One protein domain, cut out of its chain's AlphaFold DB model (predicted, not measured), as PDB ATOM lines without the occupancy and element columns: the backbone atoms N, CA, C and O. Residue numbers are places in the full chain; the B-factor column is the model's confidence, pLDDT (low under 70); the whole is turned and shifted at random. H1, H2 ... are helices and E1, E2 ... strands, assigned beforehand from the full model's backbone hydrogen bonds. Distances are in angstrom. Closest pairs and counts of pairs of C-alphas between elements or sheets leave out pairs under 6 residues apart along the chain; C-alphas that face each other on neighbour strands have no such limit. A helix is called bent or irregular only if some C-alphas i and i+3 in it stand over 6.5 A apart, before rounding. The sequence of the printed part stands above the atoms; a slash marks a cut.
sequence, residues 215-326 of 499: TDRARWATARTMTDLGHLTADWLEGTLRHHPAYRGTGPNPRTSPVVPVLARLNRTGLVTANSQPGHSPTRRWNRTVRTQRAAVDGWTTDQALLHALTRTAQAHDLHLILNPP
ATOM      1  N   THR A 215      -8.462  12.116  30.812       85.31
ATOM      2  CA  THR A 215      -9.501  11.479  29.978       85.31
ATOM      3  C   THR A 215     -10.502  10.695  30.817       85.31
ATOM      4  O   THR A 215     -11.708  10.889  30.687       85.31
ATOM      5  N   ASP A 216     -10.009   9.860  31.729       90.44
ATOM      6  CA  ASP A 216     -10.810   9.035  32.628       90.44
ATOM      7  C   ASP A 216     -11.662   9.946  33.509       90.44
ATOM      8  O   ASP A 216     -12.871   9.774  33.610       90.44
ATOM      9  N   ARG A 217     -11.051  10.998  34.071       88.69
ATOM     10  CA  ARG A 217     -11.745  12.026  34.855       88.69
ATOM     11  C   ARG A 217     -12.872  12.712  34.070       88.69
ATOM     12  O   ARG A 217     -13.888  13.055  34.669       88.69
ATOM     13  N   ALA A 218     -12.703  12.925  32.763       92.12
ATOM     14  CA  ALA A 218     -13.745  13.486  31.906       92.12
ATOM     15  C   ALA A 218     -14.890  12.484  31.673       92.12
ATOM     16  O   ALA A 218     -16.049  12.860  31.835       92.12
ATOM     17  N   ARG A 219     -14.582  11.206  31.396       95.31
ATOM     18  CA  ARG A 219     -15.584  10.127  31.281       95.31
ATOM     19  C   ARG A 219     -16.368   9.931  32.588       95.31
ATOM     20  O   ARG A 219     -17.589   9.964  32.579       95.31
ATOM     21  N   TRP A 220     -15.700   9.886  33.742       95.12
ATOM     22  CA  TRP A 220     -16.366   9.848  35.055       95.12
ATOM     23  C   TRP A 220     -17.220  11.091  35.373       95.12
ATOM     24  O   TRP A 220     -18.042  11.043  36.285       95.12
ATOM     25  N   ALA A 221     -17.069  12.194  34.630       94.38
ATOM     26  CA  ALA A 221     -17.893  13.394  34.767       94.38
ATOM     27  C   ALA A 221     -19.090  13.456  33.792       94.38
ATOM     28  O   ALA A 221     -19.951  14.335  33.956       94.38
ATOM     29  N   THR A 222     -19.193  12.559  32.800       94.88
ATOM     30  CA  THR A 222     -20.386  12.477  31.932       94.88
ATOM     31  C   THR A 222     -21.544  11.753  32.612       94.88
ATOM     32  O   THR A 222     -22.681  12.155  32.383       94.88
ATOM     33  N   ALA A 223     -21.267  10.794  33.502       96.31
ATOM     34  CA  ALA A 223     -22.269  10.003  34.219       96.31
ATOM     35  C   ALA A 223     -23.346  10.847  34.935       96.31
ATOM     36  O   ALA A 223     -23.049  11.806  35.659       96.31
ATOM     37  N   ARG A 224     -24.608  10.465  34.741       95.12
ATOM     38  CA  ARG A 224     -25.828  11.015  35.351       95.12
ATOM     39  C   ARG A 224     -26.658   9.940  36.050       95.12
ATOM     40  O   ARG A 224     -27.321  10.257  37.033       95.12
ATOM     41  N   THR A 225     -26.613   8.697  35.571       93.31
ATOM     42  CA  THR A 225     -27.401   7.570  36.090       93.31
ATOM     43  C   THR A 225     -26.536   6.536  36.822       93.31
ATOM     44  O   THR A 225     -25.307   6.524  36.707       93.31
ATOM     45  N   MET A 226     -27.182   5.631  37.567       92.44
ATOM     46  CA  MET A 226     -26.517   4.455  38.145       92.44
ATOM     47  C   MET A 226     -26.010   3.502  37.045       92.44
ATOM     48  O   MET A 226     -24.943   2.910  37.188       92.44
ATOM     49  N   THR A 227     -26.723   3.412  35.919       95.00
ATOM     50  CA  THR A 227     -26.336   2.622  34.742       95.00
ATOM     51  C   THR A 227     -25.041   3.150  34.122       95.00
ATOM     52  O   THR A 227     -24.133   2.367  33.859       95.00
ATOM     53  N   ASP A 228     -24.884   4.472  33.985       96.06
ATOM     54  CA  ASP A 228     -23.664   5.095  33.445       96.06
ATOM     55  C   ASP A 228     -22.439   4.768  34.318       96.06
ATOM     56  O   ASP A 228     -21.363   4.449  33.813       96.06
ATOM     57  N   LEU A 229     -22.610   4.815  35.647       96.81
ATOM     58  CA  LEU A 229     -21.582   4.401  36.608       96.81
ATOM     59  C   LEU A 229     -21.272   2.901  36.498       96.81
ATOM     60  O   LEU A 229     -20.119   2.507  36.684       96.81
ATOM     61  N   GLY A 230     -22.271   2.082  36.165       97.12
ATOM     62  CA  GLY A 230     -22.121   0.664  35.849       97.12
ATOM     63  C   GLY A 230     -21.252   0.439  34.615       97.12
ATOM     64  O   GLY A 230     -20.233  -0.241  34.708       97.12
ATOM     65  N   HIS A 231     -21.571   1.077  33.486       97.94
ATOM     66  CA  HIS A 231     -20.740   1.003  32.278       97.94
ATOM     67  C   HIS A 231     -19.294   1.440  32.550       97.94
ATOM     68  O   HIS A 231     -18.369   0.697  32.244       97.94
ATOM     69  N   LEU A 232     -19.079   2.574  33.222       97.75
ATOM     70  CA  LEU A 232     -17.726   3.051  33.540       97.75
ATOM     71  C   LEU A 232     -16.980   2.142  34.539       97.75
ATOM     72  O   LEU A 232     -15.762   1.996  34.453       97.75
ATOM     73  N   THR A 233     -17.682   1.497  35.478       97.44
ATOM     74  CA  THR A 233     -17.063   0.519  36.392       97.44
ATOM     75  C   THR A 233     -16.703  -0.773  35.658       97.44
ATOM     76  O   THR A 233     -15.629  -1.318  35.899       97.44
ATOM     77  N   ALA A 234     -17.534  -1.227  34.715       98.00
ATOM     78  CA  ALA A 234     -17.227  -2.354  33.838       98.00
ATOM     79  C   ALA A 234     -16.017  -2.065  32.931       98.00
ATOM     80  O   ALA A 234     -15.077  -2.854  32.894       98.00
ATOM     81  N   ASP A 235     -15.984  -0.893  32.296       97.25
ATOM     82  CA  ASP A 235     -14.874  -0.451  31.447       97.25
ATOM     83  C   ASP A 235     -13.558  -0.312  32.238       97.25
ATOM     84  O   ASP A 235     -12.479  -0.539  31.695       97.25
ATOM     85  N   TRP A 236     -13.613   0.027  33.530       96.88
ATOM     86  CA  TRP A 236     -12.444  -0.012  34.416       96.88
ATOM     87  C   TRP A 236     -12.024  -1.438  34.806       96.88
ATOM     88  O   TRP A 236     -10.831  -1.739  34.810       96.88
ATOM     89  N   LEU A 237     -12.977  -2.325  35.114       96.75
ATOM     90  CA  LEU A 237     -12.693  -3.733  35.424       96.75
ATOM     91  C   LEU A 237     -12.002  -4.442  34.246       96.75
ATOM     92  O   LEU A 237     -11.101  -5.247  34.466       96.75
ATOM     93  N   GLU A 238     -12.394  -4.104  33.018       96.56
ATOM     94  CA  GLU A 238     -11.828  -4.621  31.763       96.56
ATOM     95  C   GLU A 238     -10.574  -3.857  31.283       96.56
ATOM     96  O   GLU A 238      -9.975  -4.231  30.278       96.56
ATOM     97  N   GLY A 239     -10.142  -2.800  31.985       95.00
ATOM     98  CA  GLY A 239      -8.909  -2.053  31.686       95.00
ATOM     99  C   GLY A 239      -9.022  -0.964  30.608       95.00
ATOM    100  O   GLY A 239      -8.046  -0.260  30.344       95.00
ATOM    101  N   THR A 240     -10.210  -0.766  30.027       95.56
ATOM    102  CA  THR A 240     -10.531   0.340  29.101       95.56
ATOM    103  C   THR A 240     -10.431   1.713  29.784       95.56
ATOM    104  O   THR A 240     -10.094   2.709  29.139       95.56
ATOM    105  N   LEU A 241     -10.670   1.776  31.098       94.94
ATOM    106  CA  LEU A 241     -10.300   2.905  31.959       94.94
ATOM    107  C   LEU A 241      -9.176   2.492  32.908       94.94
ATOM    108  O   LEU A 241      -9.200   1.405  33.479       94.94
ATOM    109  N   ARG A 242      -8.222   3.394  33.150       91.62
ATOM    110  CA  ARG A 242      -7.074   3.151  34.037       91.62
ATOM    111  C   ARG A 242      -7.400   3.448  35.498       91.62
ATOM    112  O   ARG A 242      -6.763   2.897  36.389       91.62
ATOM    113  N   HIS A 243      -8.382   4.308  35.775       91.12
ATOM    114  CA  HIS A 243      -8.717   4.713  37.145       91.12
ATOM    115  C   HIS A 243     -10.213   4.659  37.455       91.12
ATOM    116  O   HIS A 243     -11.036   5.125  36.669       91.12
ATOM    117  N   HIS A 244     -10.539   4.200  38.667       92.56
ATOM    118  CA  HIS A 244     -11.878   4.250  39.257       92.56
ATOM    119  C   HIS A 244     -11.899   5.216  40.454       92.56
ATOM    120  O   HIS A 244     -11.025   5.107  41.316       92.56
ATOM    121  N   PRO A 245     -12.861   6.155  40.551       90.81
ATOM    122  CA  PRO A 245     -12.909   7.177  41.599       90.81
ATOM    123  C   PRO A 245     -12.836   6.677  43.045       90.81
ATOM    124  O   PRO A 245     -12.337   7.406  43.902       90.81
ATOM    125  N   ALA A 246     -13.348   5.474  43.323       86.31
ATOM    126  CA  ALA A 246     -13.399   4.902  44.667       86.31
ATOM    127  C   ALA A 246     -12.239   3.934  44.973       86.31
ATOM    128  O   ALA A 246     -12.089   3.519  46.122       86.31
ATOM    129  N   TYR A 247     -11.405   3.588  43.985       86.75
ATOM    130  CA  TYR A 247     -10.366   2.566  44.125       86.75
ATOM    131  C   TYR A 247      -8.949   3.157  44.114       86.75
ATOM    132  O   TYR A 247      -8.605   4.014  43.299       86.75
ATOM    133  N   ARG A 248      -8.079   2.671  45.008       82.19
ATOM    134  CA  ARG A 248      -6.666   3.078  45.074       82.19
ATOM    135  C   ARG A 248      -5.801   2.151  44.214       82.19
ATOM    136  O   ARG A 248      -5.140   1.262  44.737       82.19
ATOM    137  N   GLY A 249      -5.813   2.365  42.898       83.44
ATOM    138  CA  GLY A 249      -4.995   1.602  41.951       83.44
ATOM    139  C   GLY A 249      -5.181   2.019  40.491       83.44
ATOM    140  O   GLY A 249      -5.928   2.952  40.190       83.44
ATOM    141  N   THR A 250      -4.496   1.311  39.592       83.69
ATOM    142  CA  THR A 250      -4.549   1.480  38.123       83.69
ATOM    143  C   THR A 250      -5.378   0.393  37.416       83.69
ATOM    144  O   THR A 250      -5.222   0.167  36.222       83.69
ATOM    145  N   GLY A 251      -6.204  -0.335  38.171       87.31
ATOM    146  CA  GLY A 251      -6.948  -1.515  37.727       87.31
ATOM    147  C   GLY A 251      -7.419  -2.350  38.928       87.31
ATOM    148  O   GLY A 251      -7.049  -2.025  40.067       87.31
ATOM    149  N   PRO A 252      -8.233  -3.397  38.712       90.44
ATOM    150  CA  PRO A 252      -8.668  -4.305  39.770       90.44
ATOM    151  C   PRO A 252      -7.496  -5.061  40.417       90.44
ATOM    152  O   PRO A 252      -6.389  -5.138  39.884       90.44
ATOM    153  N   ASN A 253      -7.735  -5.651  41.591       89.75
ATOM    154  CA  ASN A 253      -6.765  -6.542  42.228       89.75
ATOM    155  C   ASN A 253      -6.499  -7.766  41.318       89.75
ATOM    156  O   ASN A 253      -7.469  -8.326  40.808       89.75
ATOM    157  N   PRO A 254      -5.257  -8.268  41.166       89.25
ATOM    158  CA  PRO A 254      -4.988  -9.486  40.387       89.25
ATOM    159  C   PRO A 254      -5.771 -10.730  40.849       89.25
ATOM    160  O   PRO A 254      -6.012 -11.645  40.069       89.25
ATOM    161  N   ARG A 255      -6.230 -10.768  42.111       86.56
ATOM    162  CA  ARG A 255      -7.139 -11.816  42.616       86.56
ATOM    163  C   ARG A 255      -8.563 -11.714  42.061       86.56
ATOM    164  O   ARG A 255      -9.297 -12.690  42.122       86.56
ATOM    165  N   THR A 256      -8.960 -10.552  41.553       89.75
ATOM    166  CA  THR A 256     -10.275 -10.287  40.953       89.75
ATOM    167  C   THR A 256     -10.301 -10.650  39.466       89.75
ATOM    168  O   THR A 256     -11.379 -10.904  38.938       89.75
ATOM    169  N   SER A 257      -9.151 -10.752  38.787       91.31
ATOM    170  CA  SER A 257      -9.067 -11.047  37.345       91.31
ATOM    171  C   SER A 257      -9.911 -12.251  36.877       91.31
ATOM    172  O   SER A 257     -10.610 -12.091  35.877       91.31
ATOM    173  N   PRO A 258      -9.983 -13.400  37.588       92.31
ATOM    174  CA  PRO A 258     -10.830 -14.529  37.173       92.31
ATOM    175  C   PRO A 258     -12.344 -14.254  37.192       92.31
ATOM    176  O   PRO A 258     -13.107 -15.002  36.592       92.31
ATOM    177  N   VAL A 259     -12.795 -13.203  37.889       94.19
ATOM    178  CA  VAL A 259     -14.216 -12.819  37.998       94.19
ATOM    179  C   VAL A 259     -14.544 -11.488  37.308       94.19
ATOM    180  O   VAL A 259     -15.712 -11.103  37.275       94.19
ATOM    181  N   VAL A 260     -13.557 -10.810  36.703       95.88
ATOM    182  CA  VAL A 260     -13.744  -9.541  35.969       95.88
ATOM    183  C   VAL A 260     -14.884  -9.604  34.941       95.88
ATOM    184  O   VAL A 260     -15.749  -8.734  35.025       95.88
ATOM    185  N   PRO A 261     -14.996 -10.614  34.050       97.12
ATOM    186  CA  PRO A 261     -16.071 -10.646  33.050       97.12
ATOM    187  C   PRO A 261     -17.477 -10.740  33.665       97.12
ATOM    188  O   PRO A 261     -18.432 -10.144  33.167       97.12
ATOM    189  N   VAL A 262     -17.611 -11.459  34.787       95.44
ATOM    190  CA  VAL A 262     -18.885 -11.598  35.510       95.44
ATOM    191  C   VAL A 262     -19.249 -10.289  36.209       95.44
ATOM    192  O   VAL A 262     -20.393  -9.847  36.121       95.44
ATOM    193  N   LEU A 263     -18.275  -9.637  36.853       96.56
ATOM    194  CA  LEU A 263     -18.464  -8.339  37.501       96.56
ATOM    195  C   LEU A 263     -18.771  -7.236  36.479       96.56
ATOM    196  O   LEU A 263     -19.673  -6.437  36.710       96.56
ATOM    197  N   ALA A 264     -18.083  -7.200  35.338       97.81
ATOM    198  CA  ALA A 264     -18.332  -6.227  34.277       97.81
ATOM    199  C   ALA A 264     -19.754  -6.365  33.706       97.81
ATOM    200  O   ALA A 264     -20.473  -5.371  33.595       97.81
ATOM    201  N   ARG A 265     -20.217  -7.601  33.457       97.12
ATOM    202  CA  ARG A 265     -21.615  -7.872  33.079       97.12
ATOM    203  C   ARG A 265     -22.604  -7.407  34.156       97.12
ATOM    204  O   ARG A 265     -23.579  -6.745  33.822       97.12
ATOM    205  N   LEU A 266     -22.328  -7.693  35.431       94.44
ATOM    206  CA  LEU A 266     -23.181  -7.310  36.567       94.44
ATOM    207  C   LEU A 266     -23.313  -5.780  36.725       94.44
ATOM    208  O   LEU A 266     -24.408  -5.260  36.962       94.44
ATOM    209  N   ASN A 267     -22.212  -5.054  36.513       97.50
ATOM    210  CA  ASN A 267     -22.200  -3.593  36.484       97.50
ATOM    211  C   ASN A 267     -23.019  -3.042  35.305       97.50
ATOM    212  O   ASN A 267     -23.833  -2.142  35.507       97.50
ATOM    213  N   ARG A 268     -22.874  -3.609  34.097       96.94
ATOM    214  CA  ARG A 268     -23.673  -3.217  32.917       96.94
ATOM    215  C   ARG A 268     -25.165  -3.546  33.056       96.94
ATOM    216  O   ARG A 268     -25.980  -2.831  32.489       96.94
ATOM    217  N   THR A 269     -25.546  -4.539  33.865       95.00
ATOM    218  CA  THR A 269     -26.959  -4.775  34.235       95.00
ATOM    219  C   THR A 269     -27.517  -3.798  35.280       95.00
ATOM    220  O   THR A 269     -28.674  -3.933  35.652       95.00
ATOM    221  N   GLY A 270     -26.740  -2.819  35.766       93.06
ATOM    222  CA  GLY A 270     -27.228  -1.779  36.683       93.06
ATOM    223  C   GLY A 270     -26.977  -2.029  38.177       93.06
ATOM    224  O   GLY A 270     -27.517  -1.293  39.007       93.06
ATOM    225  N   LEU A 271     -26.152  -3.018  38.548       94.44
ATOM    226  CA  LEU A 271     -25.635  -3.185  39.913       94.44
ATOM    227  C   LEU A 271     -24.169  -2.737  39.974       94.44
ATOM    228  O   LEU A 271     -23.257  -3.502  39.665       94.44
ATOM    229  N   VAL A 272     -23.943  -1.492  40.397       96.50
ATOM    230  CA  VAL A 272     -22.604  -0.897  40.502       96.50
ATOM    231  C   VAL A 272     -21.862  -1.511  41.684       96.50
ATOM    232  O   VAL A 272     -22.192  -1.234  42.839       96.50
ATOM    233  N   THR A 273     -20.871  -2.356  41.410       95.31
ATOM    234  CA  THR A 273     -20.152  -3.117  42.443       95.31
ATOM    235  C   THR A 273     -19.151  -2.238  43.187       95.31
ATOM    236  O   THR A 273     -18.338  -1.568  42.548       95.31
ATOM    237  N   ALA A 274     -19.156  -2.278  44.520       91.56
ATOM    238  CA  ALA A 274     -18.214  -1.530  45.355       91.56
ATOM    239  C   ALA A 274     -17.016  -2.391  45.782       91.56
ATOM    240  O   ALA A 274     -15.873  -1.933  45.738       91.56
ATOM    241  N   ASN A 275     -17.268  -3.647  46.157       90.38
ATOM    242  CA  ASN A 275     -16.259  -4.613  46.572       90.38
ATOM    243  C   ASN A 275     -16.594  -6.023  46.052       90.38
ATOM    244  O   ASN A 275     -17.749  -6.358  45.787       90.38
ATOM    245  N   SER A 276     -15.575  -6.872  45.901       92.12
ATOM    246  CA  SER A 276     -15.748  -8.272  45.499       92.12
ATOM    247  C   SER A 276     -14.584  -9.151  45.954       92.12
ATOM    248  O   SER A 276     -13.441  -8.704  46.054       92.12
ATOM    249  N   GLN A 277     -14.865 -10.432  46.191       89.50
ATOM    250  CA  GLN A 277     -13.847 -11.462  46.383       89.50
ATOM    251  C   GLN A 277     -14.287 -12.800  45.757       89.50
ATOM    252  O   GLN A 277     -15.424 -13.229  45.969       89.50
ATOM    253  N   PRO A 278     -13.401 -13.500  45.022       90.12
ATOM    254  CA  PRO A 278     -13.685 -14.841  44.512       90.12
ATOM    255  C   PRO A 278     -13.764 -15.869  45.648       90.12
ATOM    256  O   PRO A 278     -13.064 -15.754  46.662       90.12
ATOM    257  N   GLY A 279     -14.561 -16.917  45.454       88.94
ATOM    258  CA  GLY A 279     -14.569 -18.077  46.345       88.94
ATOM    259  C   GLY A 279     -13.271 -18.882  46.242       88.94
ATOM    260  O   GLY A 279     -12.648 -18.924  45.186       88.94
ATOM    261  N   HIS A 280     -12.854 -19.502  47.344       84.56
ATOM    262  CA  HIS A 280     -11.788 -20.503  47.386       84.56
ATOM    263  C   HIS A 280     -12.180 -21.617  48.362       84.56
ATOM    264  O   HIS A 280     -12.541 -21.346  49.514       84.56
ATOM    265  N   SER A 281     -12.030 -22.864  47.915       83.50
ATOM    266  CA  SER A 281     -12.159 -24.065  48.746       83.50
ATOM    267  C   SER A 281     -11.221 -24.025  49.968       83.50
ATOM    268  O   SER A 281     -10.219 -23.297  49.951       83.50
ATOM    269  N   PRO A 282     -11.502 -24.802  51.035       84.69
ATOM    270  CA  PRO A 282     -10.635 -24.880  52.208       84.69
ATOM    271  C   PRO A 282      -9.198 -25.244  51.819       84.69
ATOM    272  O   PRO A 282      -8.940 -26.330  51.310       84.69
ATOM    273  N   THR A 283      -8.251 -24.337  52.060       85.00
ATOM    274  CA  THR A 283      -6.833 -24.535  51.726       85.00
ATOM    275  C   THR A 283      -5.979 -24.497  52.984       85.00
ATOM    276  O   THR A 283      -5.996 -23.524  53.746       85.00
ATOM    277  N   ARG A 284      -5.218 -25.573  53.210       85.62
ATOM    278  CA  ARG A 284      -4.240 -25.669  54.298       85.62
ATOM    279  C   ARG A 284      -2.955 -24.955  53.884       85.62
ATOM    280  O   ARG A 284      -2.430 -25.197  52.803       85.62
ATOM    281  N   ARG A 285      -2.447 -24.071  54.739       80.69
ATOM    282  CA  ARG A 285      -1.177 -23.358  54.542       80.69
ATOM    283  C   ARG A 285      -0.037 -24.054  55.281       80.69
ATOM    284  O   ARG A 285      -0.269 -24.860  56.178       80.69
ATOM    285  N   TRP A 286       1.195 -23.692  54.917       81.31
ATOM    286  CA  TRP A 286       2.446 -24.179  55.515       81.31
ATOM    287  C   TRP A 286       2.429 -24.176  57.053       81.31
ATOM    288  O   TRP A 286       2.725 -25.182  57.689       81.31
ATOM    289  N   ASN A 287       1.948 -23.087  57.660       84.56
ATOM    290  CA  ASN A 287       1.762 -22.934  59.109       84.56
ATOM    291  C   ASN A 287       0.583 -23.752  59.695       84.56
ATOM    292  O   ASN A 287       0.000 -23.362  60.704       84.56
ATOM    293  N   ARG A 288       0.176 -24.838  59.028       84.56
ATOM    294  CA  ARG A 288      -0.963 -25.726  59.326       84.56
ATOM    295  C   ARG A 288      -2.355 -25.070  59.361       84.56
ATOM    296  O   ARG A 288      -3.327 -25.820  59.439       84.56
ATOM    297  N   THR A 289      -2.484 -23.742  59.257       83.56
ATOM    298  CA  THR A 289      -3.791 -23.054  59.285       83.56
ATOM    299  C   THR A 289      -4.635 -23.370  58.051       83.56
ATOM    300  O   THR A 289      -4.108 -23.499  56.945       83.56
ATOM    301  N   VAL A 290      -5.952 -23.472  58.226       85.94
ATOM    302  CA  VAL A 290      -6.920 -23.657  57.136       85.94
ATOM    303  C   VAL A 290      -7.597 -22.322  56.853       85.94
ATOM    304  O   VAL A 290      -8.194 -21.733  57.754       85.94
ATOM    305  N   ARG A 291      -7.531 -21.849  55.604       84.88
ATOM    306  CA  ARG A 291      -8.285 -20.678  55.138       84.88
ATOM    307  C   ARG A 291      -9.435 -21.119  54.241       84.88
ATOM    308  O   ARG A 291      -9.222 -21.853  53.280       84.88
ATOM    309  N   THR A 292     -10.633 -20.626  54.532       87.19
ATOM    310  CA  THR A 292     -11.823 -20.747  53.679       87.19
ATOM    311  C   THR A 292     -12.226 -19.363  53.183       87.19
ATOM    312  O   THR A 292     -12.053 -18.373  53.897       87.19
ATOM    313  N   GLN A 293     -12.744 -19.267  51.958       88.62
ATOM    314  CA  GLN A 293     -13.192 -17.993  51.399       88.62
ATOM    315  C   GLN A 293     -14.472 -18.193  50.586       88.62
ATOM    316  O   GLN A 293     -14.473 -18.898  49.581       88.62
ATOM    317  N   ARG A 294     -15.570 -17.566  51.009       88.69
ATOM    318  CA  ARG A 294     -16.824 -17.536  50.245       88.69
ATOM    319  C   ARG A 294     -16.688 -16.545  49.087       88.69
ATOM    320  O   ARG A 294     -16.017 -15.521  49.225       88.69
ATOM    321  N   ALA A 295     -17.325 -16.837  47.956       90.56
ATOM    322  CA  ALA A 295     -17.516 -15.825  46.922       90.56
ATOM    323  C   ALA A 295     -18.434 -14.727  47.476       90.56
ATOM    324  O   ALA A 295     -19.410 -15.034  48.161       90.56
ATOM    325  N   ALA A 296     -18.110 -13.462  47.220       91.50
ATOM    326  CA  ALA A 296     -18.928 -12.337  47.656       91.50
ATOM    327  C   ALA A 296     -18.773 -11.138  46.717       91.50
ATOM    328  O   ALA A 296     -17.693 -10.892  46.176       91.50
ATOM    329  N   VAL A 297     -19.849 -10.374  46.571       92.88
ATOM    330  CA  VAL A 297     -19.893  -9.084  45.881       92.88
ATOM    331  C   VAL A 297     -20.872  -8.182  46.627       92.88
ATOM    332  O   VAL A 297     -21.902  -8.653  47.111       92.88
ATOM    333  N   ASP A 298     -20.550  -6.898  46.736       91.88
ATOM    334  CA  ASP A 298     -21.466  -5.864  47.213       91.88
ATOM    335  C   ASP A 298     -21.494  -4.681  46.232       91.88
ATOM    336  O   ASP A 298     -20.663  -4.573  45.324       91.88
ATOM    337  N   GLY A 299     -22.505  -3.822  46.352       92.50
ATOM    338  CA  GLY A 299     -22.736  -2.739  45.403       92.50
ATOM    339  C   GLY A 299     -24.040  -1.990  45.640       92.50
ATOM    340  O   GLY A 299     -24.728  -2.200  46.642       92.50
ATOM    341  N   TRP A 300     -24.379  -1.123  44.690       92.62
ATOM    342  CA  TRP A 300     -25.582  -0.296  44.699       92.62
ATOM    343  C   TRP A 300     -26.362  -0.451  43.395       92.62
ATOM    344  O   TRP A 300     -25.783  -0.468  42.311       92.62
ATOM    345  N   THR A 301     -27.687  -0.493  43.493       93.38
ATOM    346  CA  THR A 301     -28.579  -0.330  42.344       93.38
ATOM    347  C   THR A 301     -29.730   0.601  42.708       93.38
ATOM    348  O   THR A 301     -30.087   0.737  43.882       93.38
ATOM    349  N   THR A 302     -30.290   1.258  41.698       92.81
ATOM    350  CA  THR A 302     -31.561   1.994  41.770       92.81
ATOM    351  C   THR A 302     -32.694   1.250  41.063       92.81
ATOM    352  O   THR A 302     -33.822   1.733  41.069       92.81
ATOM    353  N   ASP A 303     -32.410   0.100  40.447       92.31
ATOM    354  CA  ASP A 303     -33.393  -0.708  39.736       92.31
ATOM    355  C   ASP A 303     -34.108  -1.668  40.705       92.31
ATOM    356  O   ASP A 303     -33.530  -2.608  41.260       92.31
ATOM    357  N   GLN A 304     -35.400  -1.404  40.905       91.19
ATOM    358  CA  GLN A 304     -36.305  -2.196  41.734       91.19
ATOM    359  C   GLN A 304     -36.563  -3.594  41.135       91.19
ATOM    360  O   GLN A 304     -36.691  -4.565  41.880       91.19
ATOM    361  N   ALA A 305     -36.627  -3.722  39.806       92.88
ATOM    362  CA  ALA A 305     -36.853  -4.992  39.121       92.88
ATOM    363  C   ALA A 305     -35.604  -5.883  39.187       92.88
ATOM    364  O   ALA A 305     -35.720  -7.066  39.513       92.88
ATOM    365  N   LEU A 306     -34.411  -5.307  38.990       91.19
ATOM    366  CA  LEU A 306     -33.137  -5.996  39.226       91.19
ATOM    367  C   LEU A 306     -33.016  -6.462  40.681       91.19
ATOM    368  O   LEU A 306     -32.635  -7.604  40.930       91.19
ATOM    369  N   LEU A 307     -33.386  -5.616  41.648       91.44
ATOM    370  CA  LEU A 307     -33.383  -5.968  43.069       91.44
ATOM    371  C   LEU A 307     -34.311  -7.160  43.376       91.44
ATOM    372  O   LEU A 307     -33.915  -8.078  44.099       91.44
ATOM    373  N   HIS A 308     -35.515  -7.189  42.798       92.56
ATOM    374  CA  HIS A 308     -36.446  -8.320  42.924       92.56
ATOM    375  C   HIS A 308     -35.959  -9.581  42.195       92.56
ATOM    376  O   HIS A 308     -36.154 -10.689  42.693       92.56
ATOM    377  N   ALA A 309     -35.297  -9.442  41.043       92.50
ATOM    378  CA  ALA A 309     -34.665 -10.559  40.343       92.50
ATOM    379  C   ALA A 309     -33.537 -11.170  41.188       92.50
ATOM    380  O   ALA A 309     -33.603 -12.350  41.518       92.50
ATOM    381  N   LEU A 310     -32.577 -10.354  41.640       90.38
ATOM    382  CA  LEU A 310     -31.474 -10.772  42.512       90.38
ATOM    383  C   LEU A 310     -31.968 -11.419  43.812       90.38
ATOM    384  O   LEU A 310     -31.371 -12.392  44.267       90.38
ATOM    385  N   THR A 311     -33.066 -10.923  44.390       92.06
ATOM    386  CA  THR A 311     -33.665 -11.513  45.599       92.06
ATOM    387  C   THR A 311     -34.209 -12.918  45.330       92.06
ATOM    388  O   THR A 311     -33.861 -13.844  46.061       92.06
ATOM    389  N   ARG A 312     -34.974 -13.110  44.244       94.06
ATOM    390  CA  ARG A 312     -35.486 -14.435  43.850       94.06
ATOM    391  C   ARG A 312     -34.362 -15.402  43.471       94.06
ATOM    392  O   ARG A 312     -34.364 -16.537  43.932       94.06
ATOM    393  N   THR A 313     -33.374 -14.955  42.693       91.25
ATOM    394  CA  THR A 313     -32.191 -15.756  42.332       91.25
ATOM    395  C   THR A 313     -31.384 -16.159  43.568       91.25
ATOM    396  O   THR A 313     -30.921 -17.292  43.647       91.25
ATOM    397  N   ALA A 314     -31.241 -15.273  44.559       90.25
ATOM    398  CA  ALA A 314     -30.554 -15.606  45.801       90.25
ATOM    399  C   ALA A 314     -31.308 -16.669  46.616       90.25
ATOM    400  O   ALA A 314     -30.689 -17.613  47.094       90.25
ATOM    401  N   GLN A 315     -32.636 -16.558  46.715       90.31
ATOM    402  CA  GLN A 315     -33.481 -17.555  47.379       90.31
ATOM    403  C   GLN A 315     -33.448 -18.916  46.662       90.31
ATOM    404  O   GLN A 315     -33.344 -19.946  47.320       90.31
ATOM    405  N   ALA A 316     -33.477 -18.931  45.326       93.38
ATOM    406  CA  ALA A 316     -33.472 -20.154  44.517       93.38
ATOM    407  C   ALA A 316     -32.130 -20.921  44.517       93.38
ATOM    408  O   ALA A 316     -32.096 -22.085  44.120       93.38
ATOM    409  N   HIS A 317     -31.033 -20.287  44.944       88.44
ATOM    410  CA  HIS A 317     -29.682 -20.868  44.941       88.44
ATOM    411  C   HIS A 317     -28.982 -20.816  46.316       88.44
ATOM    412  O   HIS A 317     -27.755 -20.880  46.373       88.44
ATOM    413  N   ASP A 318     -29.743 -20.671  47.410       86.62
ATOM    414  CA  ASP A 318     -29.250 -20.585  48.802       86.62
ATOM    415  C   ASP A 318     -28.108 -19.560  49.011       86.62
ATOM    416  O   ASP A 318     -27.117 -19.775  49.714       86.62
ATOM    417  N   LEU A 319     -28.219 -18.401  48.351       87.69
ATOM    418  CA  LEU A 319     -27.220 -17.336  48.436       87.69
ATOM    419  C   LEU A 319     -27.550 -16.366  49.576       87.69
ATOM    420  O   LEU A 319     -28.621 -15.759  49.633       87.69
ATOM    421  N   HIS A 320     -26.571 -16.142  50.454       86.25
ATOM    422  CA  HIS A 320     -26.675 -15.192  51.561       86.25
ATOM    423  C   HIS A 320     -26.796 -13.738  51.055       86.25
ATOM    424  O   HIS A 320     -25.790 -13.093  50.753       86.25
ATOM    425  N   LEU A 321     -28.016 -13.194  51.020       86.44
ATOM    426  CA  LEU A 321     -28.297 -11.825  50.577       86.44
ATOM    427  C   LEU A 321     -28.567 -10.871  51.756       86.44
ATOM    428  O   LEU A 321     -29.515 -11.055  52.521       86.44
ATOM    429  N   ILE A 322     -27.784  -9.790  51.866       86.19
ATOM    430  CA  ILE A 322     -28.107  -8.646  52.736       86.19
ATOM    431  C   ILE A 322     -28.559  -7.466  51.881       86.19
ATOM    432  O   ILE A 322     -27.759  -6.812  51.215       86.19
ATOM    433  N   LEU A 323     -29.842  -7.128  52.000       86.31
ATOM    434  CA  LEU A 323     -30.377  -5.870  51.495       86.31
ATOM    435  C   LEU A 323     -30.183  -4.756  52.530       86.31
ATOM    436  O   LEU A 323     -30.539  -4.909  53.699       86.31
ATOM    437  N   ASN A 324     -29.647  -3.619  52.077       83.19
ATOM    438  CA  ASN A 324     -29.447  -2.401  52.865       83.19
ATOM    439  C   ASN A 324     -30.243  -1.237  52.234       83.19
ATOM    440  O   ASN A 324     -29.651  -0.448  51.494       83.19
ATOM    441  N   PRO A 325     -31.566  -1.121  52.471       78.19
ATOM    442  CA  PRO A 325     -32.383  -0.080  51.850       78.19
ATOM    443  C   PRO A 325     -31.878   1.354  52.121       78.19
ATOM    444  O   PRO A 325     -31.243   1.621  53.152       78.19
ATOM    445  N   PRO A 326     -32.177   2.322  51.235       71.81
ATOM    446  CA  PRO A 326     -31.808   3.717  51.452       71.81
ATOM    447  C   PRO A 326     -32.371   4.234  52.786       71.81
ATOM    448  O   PRO A 326     -33.573   4.170  53.053       71.81
TER     449      PRO A 326
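This is residues 215 to 326 of the 499 residues of an uncharacterized protein of Streptomyces clavuligerus (UniProt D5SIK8). Three helices, H1, H2 and H3, lie side by side in a row, and a narrow two-stranded ribbon passes beside H2 and H3 and reaches on beyond them as an arm. E1 and E4 make the near part of this ribbon and the hairpin of E2 and E3 the far part, while H4 stands off from the other helices, and after it residues 317 to 326 turn back and swing away from H4 toward the last printed residue, Pro 326. The printed part has 112 residues with four named helices and four named strands, in the order H1 H2 H3 E1 E2 E3 E4 H4. The class is mixed, helices and strands, and the strands form two antiparallel sheets, E1 - E4 and E2 - E3. The whole is only just compact, close to loose, with a radius of gyration of the C-alphas of 15.9 A and spans of 51 by 34 by 23 A.

Find C-alpha 215 at (-9.501, 11.479, 29.978); from there H1 runs to residue 222. H2 follows at residues 226 to 237, 16.3 A long. Go on to H3, residues 257 to 268, 17.2 A long and irregular: C-alphas 258 and 261 are 7.7 A apart. E1, residues 272 to 277, begins at C-alpha 272 at (-22.604, -0.897, 40.502) and is 14.9 A long. Next come E2, residues 280 to 284, E3, residues 290 to 293, and E4, residues 296 to 300, 14.1 A long. H4 covers residues 304 to 316 over 18.4 A and ends at C-alpha 316 at (-33.472, -20.154, 44.517).

H1 and H2 form a helical hairpin that only just touches, with 3 pairs of C-alphas within 8 A; their closest C-alphas, of Trp 220 and Leu 232, are 7.1 A apart. Their tilt is shallow, 16 degrees, opposite ways. H2 and H3, another helical hairpin, touch at a shallow tilt of 19 degrees, opposite ways; their closest C-alphas, of Ala 234 and Ala 264, are 4.1 A apart. The closest C-alphas of H2 and E1, those of Gly 230 and Val 272, are 4.9 A apart, and those of H3 and E1, Asn 267 and Thr 273, 6.3 A. E1 and E4 are antiparallel at 165 degrees; look for N 274 and O 298 at 2.9 A, within hydrogen-bond range. E1 runs on into E2 at 26 degrees. E2 and E3 form a hairpin, antiparallel at 171 degrees, with N 283 and O 291 within hydrogen-bond range at 2.9 A. E3 runs on into E4 at 32 degrees. H4 is apart from H1, H2 and H3. Each O i to N i+4 pair is within hydrogen-bond range in H1, H2 and H4, and 6 of 8 are in H3.

The two C-alphas farthest apart, those of Thr 222 and Arg 288, are 50.9 A from each other. The printed part has no cut. The link from H2 to H3, residues 238 to 256, is long; the other links are tight. The mean pLDDT of the printed part is 90.9, and no printed residue is under 70.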